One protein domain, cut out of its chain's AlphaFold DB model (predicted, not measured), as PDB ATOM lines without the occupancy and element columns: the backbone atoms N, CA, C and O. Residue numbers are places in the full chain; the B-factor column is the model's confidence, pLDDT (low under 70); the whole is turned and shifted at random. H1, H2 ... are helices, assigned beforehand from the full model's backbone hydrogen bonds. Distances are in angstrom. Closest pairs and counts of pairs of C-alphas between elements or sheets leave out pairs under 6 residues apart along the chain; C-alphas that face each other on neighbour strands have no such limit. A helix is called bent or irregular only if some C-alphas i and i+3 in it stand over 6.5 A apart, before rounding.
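AT A GLANCE: This is residues 223 to 306 of the 618 residues of an uncharacterized protein of Marinovum sp (UniProt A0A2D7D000). Four short helices, H1, H2, H3 and H4, are strung one after another in a row, and the row makes a long thin rod in which no helix packs on another. Three loops join them, residues 234 to 243, 256 to 265 and 278 to 287, and a short tail, residues 300 to 306, follows H4 at one end of the rod. The printed part has 84 residues, of which 47 lie in the four named helices, in the order H1, H2, H3, H4 along the chain; there is no named strand, and the class is all helix. The whole is extended, with a radius of gyration of the C-alphas of 23.5 A, and the C-alphas span 81 by 14 by 13 A along their three main axes.

IN THESE COORDINATES: H2, H3 and H4, of 12 residues each, share the place of longest helix by residues. H3 is residues 266 to 277, Tyr 266 to Leu 277, and measures 16.5 A from first to last C-alpha; C-alpha 266 is at (48.214, -35.970, -10.989). H2 is residues 244 to 255, Tyr 244 to Leu 255, and also measures 16.5 A. H4 is residues 288 to 299, Tyr 288 to Asn 299, and measures 16.3 A; it ends with C-alpha 299 at (17.237, -47.324, -1.030). H1 is residues 223 to 233, Ala 223 to Ala 233, 11 residues and 15.3 A long; it begins at the first printed residue, with C-alpha 223 at (76.230, -11.968, -27.011). No helix is bent or irregular.

HOW THE PARTS SIT: H3 touches no other helix, and the same holds for H2, H4 and H1. H3 and H2 are apart, but only just: their closest C-alphas are 8.4 A from each other. H3 and H4 are likewise only just apart, with 8.4 A between their closest C-alphas. H1 and H2 are only just apart too, again with 8.4 A between their closest C-alphas. The pairs that do not follow each other in the chain, H1 and H3, H1 and H4, and H2 and H4, are apart. The row can be read in the x values: the centre of H1 is at (73.980, -17.990, -22.627), that of H2 at (57.134, -26.786, -15.845), that of H3 at (41.034, -36.451, -6.654) and that of H4 at (24.825, -45.419, 2.337). The N-to-C direction of each helix has a negative x part, -0.38 in H1, -0.57 in H2, -0.91 in H3 and -0.98 in H4. No two helices form a hairpin. In H1, H2, H3 and H4 every pair of O of residue i and N of residue i+4 is within hydrogen-bond range.

THE WHOLE: The outline is a rod. The two C-alphas farthest apart are those of Ala 223 and Thr 302, at 80.7 A, and the first and last printed C-alphas, of Ala 223 and Ser 306, are 77.5 A apart. The printed part has no cut and runs from residue 223 to residue 306 of a full chain of 618 residues. The links from H1 to H2, from H2 to H3 and from H3 to H4 each have 10 residues and are short but not tight; no link is long. The mean pLDDT of the printed part is 95.6, and no printed residue is under 70. The mean pLDDT is 96 in H1, 97 in H2 and in H3, and 94 in H4.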
ATOM      1  N   ALA A 223      77.654 -11.987 -27.353       94.75
ATOM      2  CA  ALA A 223      76.230 -11.968 -27.011       94.75
ATOM      3  C   ALA A 223      75.565 -13.348 -27.158       94.75
ATOM      4  O   ALA A 223      74.721 -13.713 -26.346       94.75
ATOM      5  N   ALA A 224      75.960 -14.123 -28.173       94.44
ATOM      6  CA  ALA A 224      75.443 -15.473 -28.377       94.44
ATOM      7  C   ALA A 224      75.953 -16.435 -27.294       94.44
ATOM      8  O   ALA A 224      75.174 -17.219 -26.758       94.44
ATOM      9  N   ALA A 225      77.236 -16.335 -26.933       94.62
ATOM     10  CA  ALA A 225      77.819 -17.117 -25.851       94.62
ATOM     11  C   ALA A 225      77.191 -16.768 -24.490       94.62
ATOM     12  O   ALA A 225      76.880 -17.666 -23.712       94.62
ATOM     13  N   LEU A 226      76.941 -15.480 -24.226       95.38
ATOM     14  CA  LEU A 226      76.305 -15.019 -22.990       95.38
ATOM     15  C   LEU A 226      74.864 -15.522 -22.898       95.38
ATOM     16  O   LEU A 226      74.453 -16.040 -21.865       95.38
ATOM     17  N   PHE A 227      74.117 -15.430 -23.997       96.19
ATOM     18  CA  PHE A 227      72.767 -15.974 -24.075       96.19
ATOM     19  C   PHE A 227      72.747 -17.488 -23.822       96.19
ATOM     20  O   PHE A 227      71.931 -17.987 -23.051       96.19
ATOM     21  N   GLN A 228      73.684 -18.232 -24.419       95.88
ATOM     22  CA  GLN A 228      73.802 -19.669 -24.186       95.88
ATOM     23  C   GLN A 228      74.116 -19.987 -22.719       95.88
ATOM     24  O   GLN A 228      73.519 -20.910 -22.163       95.88
ATOM     25  N   GLN A 229      74.999 -19.214 -22.081       95.56
ATOM     26  CA  GLN A 229      75.294 -19.347 -20.655       95.56
ATOM     27  C   GLN A 229      74.041 -19.111 -19.799       95.56
ATOM     28  O   GLN A 229      73.759 -19.894 -18.895       95.56
ATOM     29  N   GLN A 230      73.247 -18.084 -20.118       96.12
ATOM     30  CA  GLN A 230      71.987 -17.796 -19.424       96.12
ATOM     31  C   GLN A 230      70.978 -18.941 -19.576       96.12
ATOM     32  O   GLN A 230      70.390 -19.367 -18.586       96.12
ATOM     33  N   CYS A 231      70.836 -19.500 -20.780       97.00
ATOM     34  CA  CYS A 231      69.964 -20.653 -21.015       97.00
ATOM     35  C   CYS A 231      70.418 -21.923 -20.284       97.00
ATOM     36  O   CYS A 231      69.581 -22.732 -19.891       97.00
ATOM     37  N   GLN A 232      71.729 -22.127 -20.128       95.12
ATOM     38  CA  GLN A 232      72.268 -23.262 -19.376       95.12
ATOM     39  C   GLN A 232      72.030 -23.116 -17.874       95.12
ATOM     40  O   GLN A 232      71.692 -24.101 -17.224       95.12
ATOM     41  N   ALA A 233      72.180 -21.902 -17.338       96.12
ATOM     42  CA  ALA A 233      71.903 -21.616 -15.935       96.12
ATOM     43  C   ALA A 233      70.405 -21.729 -15.624       96.12
ATOM     44  O   ALA A 233      70.016 -22.315 -14.619       96.12
ATOM     45  N   ASN A 234      69.558 -21.197 -16.506       95.44
ATOM     46  CA  ASN A 234      68.119 -21.246 -16.338       95.44
ATOM     47  C   ASN A 234      67.414 -21.452 -17.689       95.44
ATOM     48  O   ASN A 234      67.245 -20.494 -18.450       95.44
ATOM     49  N   PRO A 235      66.901 -22.663 -17.969       96.69
ATOM     50  CA  PRO A 235      66.125 -22.913 -19.177       96.69
ATOM     51  C   PRO A 235      64.851 -22.064 -19.292       96.69
ATOM     52  O   PRO A 235      64.323 -21.961 -20.391       96.69
ATOM     53  N   LEU A 236      64.348 -21.465 -18.201       96.31
ATOM     54  CA  LEU A 236      63.200 -20.544 -18.203       96.31
ATOM     55  C   LEU A 236      63.563 -19.097 -18.557       96.31
ATOM     56  O   LEU A 236      62.656 -18.277 -18.684       96.31
ATOM     57  N   PHE A 237      64.851 -18.779 -18.716       96.19
ATOM     58  CA  PHE A 237      65.323 -17.425 -19.008       96.19
ATOM     59  C   PHE A 237      64.678 -16.832 -20.269       96.19
ATOM     60  O   PHE A 237      64.253 -15.679 -20.264       96.19
ATOM     61  N   ASP A 238      64.562 -17.628 -21.335       97.00
ATOM     62  CA  ASP A 238      63.914 -17.236 -22.587       97.00
ATOM     63  C   ASP A 238      63.210 -18.440 -23.235       97.00
ATOM     64  O   ASP A 238      63.669 -19.577 -23.128       97.00
ATOM     65  N   GLN A 239      62.107 -18.203 -23.954       96.06
ATOM     66  CA  GLN A 239      61.328 -19.255 -24.629       96.06
ATOM     67  C   GLN A 239      62.113 -20.010 -25.710       96.06
ATOM     68  O   GLN A 239      61.751 -21.129 -26.080       96.06
ATOM     69  N   THR A 240      63.168 -19.397 -26.242       96.38
ATOM     70  CA  THR A 240      64.064 -19.992 -27.238       96.38
ATOM     71  C   THR A 240      65.191 -20.816 -26.611       96.38
ATOM     72  O   THR A 240      65.901 -21.514 -27.341       96.38
ATOM     73  N   CYS A 241      65.340 -20.800 -25.280       97.50
ATOM     74  CA  CYS A 241      66.330 -21.616 -24.592       97.50
ATOM     75  C   CYS A 241      66.052 -23.119 -24.776       97.50
ATOM     76  O   CYS A 241      64.911 -23.582 -24.628       97.50
ATOM     77  N   PRO A 242      67.088 -23.931 -25.049       96.38
ATOM     78  CA  PRO A 242      66.965 -25.381 -25.011       96.38
ATOM     79  C   PRO A 242      66.438 -25.845 -23.649       96.38
ATOM     80  O   PRO A 242      66.935 -25.433 -22.607       96.38
ATOM     81  N   GLY A 243      65.422 -26.709 -23.652       95.38
ATOM     82  CA  GLY A 243      64.817 -27.216 -22.418       95.38
ATOM     83  C   GLY A 243      63.737 -26.322 -21.798       95.38
ATOM     84  O   GLY A 243      63.083 -26.784 -20.862       95.38
ATOM     85  N   TYR A 244      63.463 -25.129 -22.350       97.88
ATOM     86  CA  TYR A 244      62.422 -24.222 -21.841       97.88
ATOM     87  C   TYR A 244      61.080 -24.930 -21.632       97.88
ATOM     88  O   TYR A 244      60.507 -24.870 -20.551       97.88
ATOM     89  N   ALA A 245      60.592 -25.671 -22.633       96.75
ATOM     90  CA  ALA A 245      59.296 -26.348 -22.547       96.75
ATOM     91  C   ALA A 245      59.234 -27.392 -21.417       96.75
ATOM     92  O   ALA A 245      58.204 -27.522 -20.760       96.75
ATOM     93  N   ALA A 246      60.329 -28.119 -21.177       96.19
ATOM     94  CA  ALA A 246      60.396 -29.116 -20.111       96.19
ATOM     95  C   ALA A 246      60.458 -28.454 -18.727       96.19
ATOM     96  O   ALA A 246      59.745 -28.867 -17.810       96.19
ATOM     97  N   ALA A 247      61.265 -27.400 -18.586       96.88
ATOM     98  CA  ALA A 247      61.337 -26.613 -17.361       96.88
ATOM     99  C   ALA A 247      59.998 -25.926 -17.055       96.88
ATOM    100  O   ALA A 247      59.511 -25.994 -15.928       96.88
ATOM    101  N   TYR A 248      59.351 -25.352 -18.072       97.06
ATOM    102  CA  TYR A 248      58.046 -24.714 -17.945       97.06
ATOM    103  C   TYR A 248      56.978 -25.728 -17.546       97.06
ATOM    104  O   TYR A 248      56.248 -25.504 -16.588       97.06
ATOM    105  N   PHE A 249      56.925 -26.885 -18.211       97.12
ATOM    106  CA  PHE A 249      56.014 -27.965 -17.831       97.12
ATOM    107  C   PHE A 249      56.204 -28.383 -16.367       97.12
ATOM    108  O   PHE A 249      55.233 -28.510 -15.625       97.12
ATOM    109  N   THR A 250      57.457 -28.526 -15.931       97.00
ATOM    110  CA  THR A 250      57.791 -28.878 -14.545       97.00
ATOM    111  C   THR A 250      57.315 -27.802 -13.568       97.00
ATOM    112  O   THR A 250      56.690 -28.126 -12.560       97.00
ATOM    113  N   GLN A 251      57.532 -26.523 -13.890       96.75
ATOM    114  CA  GLN A 251      57.024 -25.398 -13.103       96.75
ATOM    115  C   GLN A 251      55.493 -25.446 -12.979       96.75
ATOM    116  O   GLN A 251      54.968 -25.329 -11.873       96.75
ATOM    117  N   GLN A 252      54.775 -25.680 -14.082       97.50
ATOM    118  CA  GLN A 252      53.312 -25.777 -14.064       97.50
ATOM    119  C   GLN A 252      52.821 -26.958 -13.213       97.50
ATOM    120  O   GLN A 252      51.896 -26.799 -12.418       97.50
ATOM    121  N   CYS A 253      53.473 -28.120 -13.308       97.44
ATOM    122  CA  CYS A 253      53.135 -29.283 -12.487       97.44
ATOM    123  C   CYS A 253      53.386 -29.058 -10.991       97.44
ATOM    124  O   CYS A 253      52.615 -29.548 -10.166       97.44
ATOM    125  N   ASN A 254      54.434 -28.310 -10.636       96.31
ATOM    126  CA  ASN A 254      54.731 -27.965  -9.245       96.31
ATOM    127  C   ASN A 254      53.696 -26.994  -8.659       96.31
ATOM    128  O   ASN A 254      53.358 -27.105  -7.482       96.31
ATOM    129  N   LEU A 255      53.174 -26.069  -9.472       97.06
ATOM    130  CA  LEU A 255      52.101 -25.157  -9.065       97.06
ATOM    131  C   LEU A 255      50.763 -25.882  -8.912       97.06
ATOM    132  O   LEU A 255      50.015 -25.627  -7.969       97.06
ATOM    133  N   ASN A 256      50.446 -26.779  -9.845       96.31
ATOM    134  CA  ASN A 256      49.207 -27.535  -9.819       96.31
ATOM    135  C   ASN A 256      49.399 -28.934 -10.425       96.31
ATOM    136  O   ASN A 256      49.446 -29.069 -11.648       96.31
ATOM    137  N   PRO A 257      49.378 -29.998  -9.603       96.44
ATOM    138  CA  PRO A 257      49.442 -31.369 -10.101       96.44
ATOM    139  C   PRO A 257      48.297 -31.752 -11.051       96.44
ATOM    140  O   PRO A 257      48.429 -32.744 -11.754       96.44
ATOM    141  N   LEU A 258      47.182 -31.005 -11.083       96.38
ATOM    142  CA  LEU A 258      46.064 -31.199 -12.020       96.38
ATOM    143  C   LEU A 258      46.243 -30.479 -13.367       96.38
ATOM    144  O   LEU A 258      45.358 -30.584 -14.212       96.38
ATOM    145  N   TYR A 259      47.336 -29.734 -13.565       95.88
ATOM    146  CA  TYR A 259      47.589 -28.978 -14.796       95.88
ATOM    147  C   TYR A 259      47.604 -29.877 -16.041       95.88
ATOM    148  O   TYR A 259      46.993 -29.540 -17.054       95.88
ATOM    149  N   ASP A 260      48.258 -31.037 -15.949       97.06
ATOM    150  CA  ASP A 260      48.352 -32.016 -17.029       97.06
ATOM    151  C   ASP A 260      48.440 -33.448 -16.471       97.06
ATOM    152  O   ASP A 260      48.978 -33.672 -15.387       97.06
ATOM    153  N   GLN A 261      47.943 -34.437 -17.221       95.44
ATOM    154  CA  GLN A 261      47.964 -35.855 -16.825       95.44
ATOM    155  C   GLN A 261      49.382 -36.426 -16.665       95.44
ATOM    156  O   GLN A 261      49.571 -37.408 -15.945       95.44
ATOM    157  N   GLY A 262      50.371 -35.829 -17.332       94.81
ATOM    158  CA  GLY A 262      51.785 -36.165 -17.197       94.81
ATOM    159  C   GLY A 262      52.444 -35.606 -15.933       94.81
ATOM    160  O   GLY A 262      53.591 -35.957 -15.658       94.81
ATOM    161  N   CYS A 263      51.760 -34.756 -15.159       97.88
ATOM    162  CA  CYS A 263      52.329 -34.175 -13.950       97.88
ATOM    163  C   CYS A 263      52.531 -35.222 -12.840       97.88
ATOM    164  O   CYS A 263      51.642 -36.040 -12.563       97.88
ATOM    165  N   PRO A 264      53.670 -35.180 -12.123       96.31
ATOM    166  CA  PRO A 264      53.847 -35.962 -10.906       96.31
ATOM    167  C   PRO A 264      52.728 -35.672  -9.899       96.31
ATOM    168  O   PRO A 264      52.401 -34.523  -9.617       96.31
ATOM    169  N   GLY A 265      52.119 -36.725  -9.354       94.94
ATOM    170  CA  GLY A 265      51.025 -36.588  -8.389       94.94
ATOM    171  C   GLY A 265      49.642 -36.315  -8.991       94.94
ATOM    172  O   GLY A 265      48.677 -36.305  -8.225       94.94
ATOM    173  N   TYR A 266      49.505 -36.198 -10.323       97.88
ATOM    174  CA  TYR A 266      48.214 -35.970 -10.989       97.88
ATOM    175  C   TYR A 266      47.138 -36.959 -10.527       97.88
ATOM    176  O   TYR A 266      46.068 -36.551 -10.090       97.88
ATOM    177  N   ASN A 267      47.430 -38.266 -10.540       96.62
ATOM    178  CA  ASN A 267      46.449 -39.296 -10.168       96.62
ATOM    179  C   ASN A 267      45.939 -39.140  -8.730       96.62
ATOM    180  O   ASN A 267      44.753 -39.337  -8.475       96.62
ATOM    181  N   GLN A 268      46.824 -38.776  -7.801       95.69
ATOM    182  CA  GLN A 268      46.455 -38.577  -6.403       95.69
ATOM    183  C   GLN A 268      45.610 -37.313  -6.245       95.69
ATOM    184  O   GLN A 268      44.563 -37.360  -5.606       95.69
ATOM    185  N   ALA A 269      46.032 -36.205  -6.859       96.56
ATOM    186  CA  ALA A 269      45.282 -34.955  -6.838       96.56
ATOM    187  C   ALA A 269      43.900 -35.118  -7.490       96.56
ATOM    188  O   ALA A 269      42.900 -34.643  -6.953       96.56
ATOM    189  N   TYR A 270      43.831 -35.852  -8.603       96.81
ATOM    190  CA  TYR A 270      42.590 -36.150  -9.306       96.81
ATOM    191  C   TYR A 270      41.675 -37.020  -8.448       96.81
ATOM    192  O   TYR A 270      40.512 -36.677  -8.267       96.81
ATOM    193  N   LEU A 271      42.194 -38.091  -7.840       96.56
ATOM    194  CA  LEU A 271      41.422 -38.917  -6.912       96.56
ATOM    195  C   LEU A 271      40.870 -38.083  -5.749       96.56
ATOM    196  O   LEU A 271      39.684 -38.167  -5.451       96.56
ATOM    197  N   THR A 272      41.692 -37.231  -5.133       96.62
ATOM    198  CA  THR A 272      41.243 -36.327  -4.067       96.62
ATOM    199  C   THR A 272      40.137 -35.386  -4.547       96.62
ATOM    200  O   THR A 272      39.127 -35.241  -3.859       96.62
ATOM    201  N   GLN A 273      40.273 -34.794  -5.738       96.56
ATOM    202  CA  GLN A 273      39.228 -33.960  -6.332       96.56
ATOM    203  C   GLN A 273      37.922 -34.746  -6.520       96.56
ATOM    204  O   GLN A 273      36.856 -34.258  -6.144       96.56
ATOM    205  N   GLN A 274      37.993 -35.969  -7.051       97.56
ATOM    206  CA  GLN A 274      36.813 -36.806  -7.265       97.56
ATOM    207  C   GLN A 274      36.152 -37.228  -5.946       97.56
ATOM    208  O   GLN A 274      34.932 -37.156  -5.831       97.56
ATOM    209  N   CYS A 275      36.935 -37.579  -4.923       97.19
ATOM    210  CA  CYS A 275      36.414 -37.912  -3.597       97.19
ATOM    211  C   CYS A 275      35.694 -36.729  -2.932       97.19
ATOM    212  O   CYS A 275      34.692 -36.933  -2.247       97.19
ATOM    213  N   ASN A 276      36.172 -35.499  -3.150       95.94
ATOM    214  CA  ASN A 276      35.521 -34.293  -2.635       95.94
ATOM    215  C   ASN A 276      34.173 -34.018  -3.319       95.94
ATOM    216  O   ASN A 276      33.264 -33.492  -2.683       95.94
ATOM    217  N   LEU A 277      34.036 -34.369  -4.603       96.44
ATOM    218  CA  LEU A 277      32.774 -34.247  -5.341       96.44
ATOM    219  C   LEU A 277      31.792 -35.363  -4.984       96.44
ATOM    220  O   LEU A 277      30.589 -35.128  -4.872       96.44
ATOM    221  N   ASN A 278      32.296 -36.584  -4.835       95.75
ATOM    222  CA  ASN A 278      31.492 -37.747  -4.523       95.75
ATOM    223  C   ASN A 278      32.290 -38.741  -3.665       95.75
ATOM    224  O   ASN A 278      33.135 -39.465  -4.198       95.75
ATOM    225  N   PRO A 279      31.961 -38.876  -2.367       95.94
ATOM    226  CA  PRO A 279      32.590 -39.869  -1.504       95.94
ATOM    227  C   PRO A 279      32.408 -41.317  -1.980       95.94
ATOM    228  O   PRO A 279      33.160 -42.175  -1.539       95.94
ATOM    229  N   LEU A 280      31.441 -41.604  -2.866       95.38
ATOM    230  CA  LEU A 280      31.215 -42.925  -3.473       95.38
ATOM    231  C   LEU A 280      32.049 -43.190  -4.736       95.38
ATOM    232  O   LEU A 280      31.914 -44.260  -5.325       95.38
ATOM    233  N   TYR A 281      32.858 -42.231  -5.191       95.69
ATOM    234  CA  TYR A 281      33.624 -42.364  -6.432       95.69
ATOM    235  C   TYR A 281      34.603 -43.547  -6.400       95.69
ATOM    236  O   TYR A 281      34.671 -44.318  -7.355       95.69
ATOM    237  N   ASP A 282      35.330 -43.709  -5.293       96.19
ATOM    238  CA  ASP A 282      36.269 -44.808  -5.074       96.19
ATOM    239  C   ASP A 282      36.209 -45.279  -3.615       96.19
ATOM    240  O   ASP A 282      36.040 -44.480  -2.697       96.19
ATOM    241  N   SER A 283      36.392 -46.580  -3.385       94.62
ATOM    242  CA  SER A 283      36.380 -47.183  -2.042       94.62
ATOM    243  C   SER A 283      37.439 -46.633  -1.074       94.62
ATOM    244  O   SER A 283      37.288 -46.760   0.140       94.62
ATOM    245  N   SER A 284      38.507 -46.034  -1.604       94.50
ATOM    246  CA  SER A 284      39.565 -45.369  -0.840       94.50
ATOM    247  C   SER A 284      39.214 -43.933  -0.432       94.50
ATOM    248  O   SER A 284      39.942 -43.336   0.366       94.50
ATOM    249  N   CYS A 285      38.106 -43.373  -0.931       97.12
ATOM    250  CA  CYS A 285      37.683 -42.022  -0.592       97.12
ATOM    251  C   CYS A 285      37.325 -41.894   0.899       97.12
ATOM    252  O   CYS A 285      36.608 -42.737   1.455       97.12
ATOM    253  N   PRO A 286      37.751 -40.806   1.567       95.25
ATOM    254  CA  PRO A 286      37.276 -40.488   2.906       95.25
ATOM    255  C   PRO A 286      35.745 -40.396   2.937       95.25
ATOM    256  O   PRO A 286      35.136 -39.715   2.119       95.25
ATOM    257  N   GLY A 287      35.116 -41.093   3.885       93.50
ATOM    258  CA  GLY A 287      33.658 -41.110   4.019       93.50
ATOM    259  C   GLY A 287      32.923 -42.056   3.062       93.50
ATOM    260  O   GLY A 287      31.697 -42.109   3.135       93.50
ATOM    261  N   TYR A 288      33.626 -42.845   2.234       96.75
ATOM    262  CA  TYR A 288      33.000 -43.823   1.331       96.75
ATOM    263  C   TYR A 288      32.049 -44.772   2.068       96.75
ATOM    264  O   TYR A 288      30.909 -44.955   1.651       96.75
ATOM    265  N   SER A 289      32.477 -45.344   3.199       94.94
ATOM    266  CA  SER A 289      31.656 -46.282   3.979       94.94
ATOM    267  C   SER A 289      30.380 -45.633   4.517       94.94
ATOM    268  O   SER A 289      29.310 -46.226   4.428       94.94
ATOM    269  N   THR A 290      30.479 -44.407   5.031       94.44
ATOM    270  CA  THR A 290      29.329 -43.640   5.521       94.44
ATOM    271  C   THR A 290      28.381 -43.274   4.385       94.44
ATOM    272  O   THR A 290      27.173 -43.441   4.521       94.44
ATOM    273  N   ALA A 291      28.908 -42.810   3.252       94.88
ATOM    274  CA  ALA A 291      28.095 -42.480   2.089       94.88
ATOM    275  C   ALA A 291      27.392 -43.722   1.523       94.88
ATOM    276  O   ALA A 291      26.211 -43.654   1.188       94.88
ATOM    277  N   LEU A 292      28.086 -44.865   1.477       95.19
ATOM    278  CA  LEU A 292      27.524 -46.129   1.006       95.19
ATOM    279  C   LEU A 292      26.415 -46.603   1.939       95.19
ATOM    280  O   LEU A 292      25.338 -46.952   1.471       95.19
ATOM    281  N   TYR A 293      26.657 -46.547   3.247       94.50
ATOM    282  CA  TYR A 293      25.671 -46.886   4.265       94.50
ATOM    283  C   TYR A 293      24.412 -46.005   4.171       94.50
ATOM    284  O   TYR A 293      23.287 -46.503   4.150       94.50
ATOM    285  N   ASN A 294      24.583 -44.689   4.022       94.00
ATOM    286  CA  ASN A 294      23.456 -43.775   3.840       94.00
ATOM    287  C   ASN A 294      22.686 -44.082   2.548       94.00
ATOM    288  O   ASN A 294      21.454 -44.051   2.542       94.00
ATOM    289  N   GLN A 295      23.388 -44.417   1.459       94.38
ATOM    290  CA  GLN A 295      22.758 -44.808   0.201       94.38
ATOM    291  C   GLN A 295      21.976 -46.120   0.342       94.38
ATOM    292  O   GLN A 295      20.853 -46.207  -0.156       94.38
ATOM    293  N   THR A 296      22.517 -47.123   1.041       92.88
ATOM    294  CA  THR A 296      21.797 -48.377   1.300       92.88
ATOM    295  C   THR A 296      20.545 -48.138   2.136       92.88
ATOM    296  O   THR A 296      19.479 -48.599   1.742       92.88
ATOM    297  N   CYS A 297      20.633 -47.325   3.194       94.50
ATOM    298  CA  CYS A 297      19.481 -46.978   4.028       94.50
ATOM    299  C   CYS A 297      18.425 -46.153   3.281       94.50
ATOM    300  O   CYS A 297      17.236 -46.294   3.543       94.50
ATOM    301  N   THR A 298      18.838 -45.301   2.339       93.19
ATOM    302  CA  THR A 298      17.899 -44.521   1.515       93.19
ATOM    303  C   THR A 298      17.150 -45.416   0.525       93.19
ATOM    304  O   THR A 298      15.962 -45.213   0.284       93.19
ATOM    305  N   ASN A 299      17.835 -46.406  -0.059       92.69
ATOM    306  CA  ASN A 299      17.237 -47.324  -1.030       92.69
ATOM    307  C   ASN A 299      16.340 -48.375  -0.369       92.69
ATOM    308  O   ASN A 299      15.309 -48.739  -0.929       92.69
ATOM    309  N   ASP A 300      16.745 -48.866   0.799       93.25
ATOM    310  CA  ASP A 300      15.981 -49.807   1.605       93.25
ATOM    311  C   ASP A 300      16.170 -49.487   3.095       93.25
ATOM    312  O   ASP A 300      17.149 -49.925   3.710       93.25
ATOM    313  N   PRO A 301      15.228 -48.754   3.707       92.94
ATOM    314  CA  PRO A 301      15.297 -48.433   5.126       92.94
ATOM    315  C   PRO A 301      15.234 -49.658   6.047       92.94
ATOM    316  O   PRO A 301      15.631 -49.552   7.202       92.94
ATOM    317  N   THR A 302      14.753 -50.813   5.566       91.06
ATOM    318  CA  THR A 302      14.647 -52.060   6.351       91.06
ATOM    319  C   THR A 302      15.915 -52.914   6.299       91.06
ATOM    320  O   THR A 302      16.020 -53.915   7.008       91.06
ATOM    321  N   SER A 303      16.893 -52.516   5.480       90.81
ATOM    322  CA  SER A 303      18.104 -53.300   5.214       90.81
ATOM    323  C   SER A 303      19.038 -53.453   6.421       90.81
ATOM    324  O   SER A 303      19.700 -54.484   6.545       90.81
ATOM    325  N   ASP A 304      19.080 -52.468   7.324       90.88
ATOM    326  CA  ASP A 304      19.854 -52.514   8.568       90.88
ATOM    327  C   ASP A 304      19.074 -51.844   9.723       90.88
ATOM    328  O   ASP A 304      18.587 -50.724   9.549       90.88
ATOM    329  N   PRO A 305      18.979 -52.461  10.922       90.75
ATOM    330  CA  PRO A 305      18.311 -51.873  12.090       90.75
ATOM    331  C   PRO A 305      18.846 -50.514  12.554       90.75
ATOM    332  O   PRO A 305      18.167 -49.809  13.297       90.75
ATOM    333  N   SER A 306      20.073 -50.158  12.172       92.12
ATOM    334  CA  SER A 306      20.680 -48.865  12.481       92.12
ATOM    335  C   SER A 306      20.268 -47.745  11.516       92.12
ATOM    336  O   SER A 306      20.562 -46.584  11.802       92.12
TER     337      SER A 306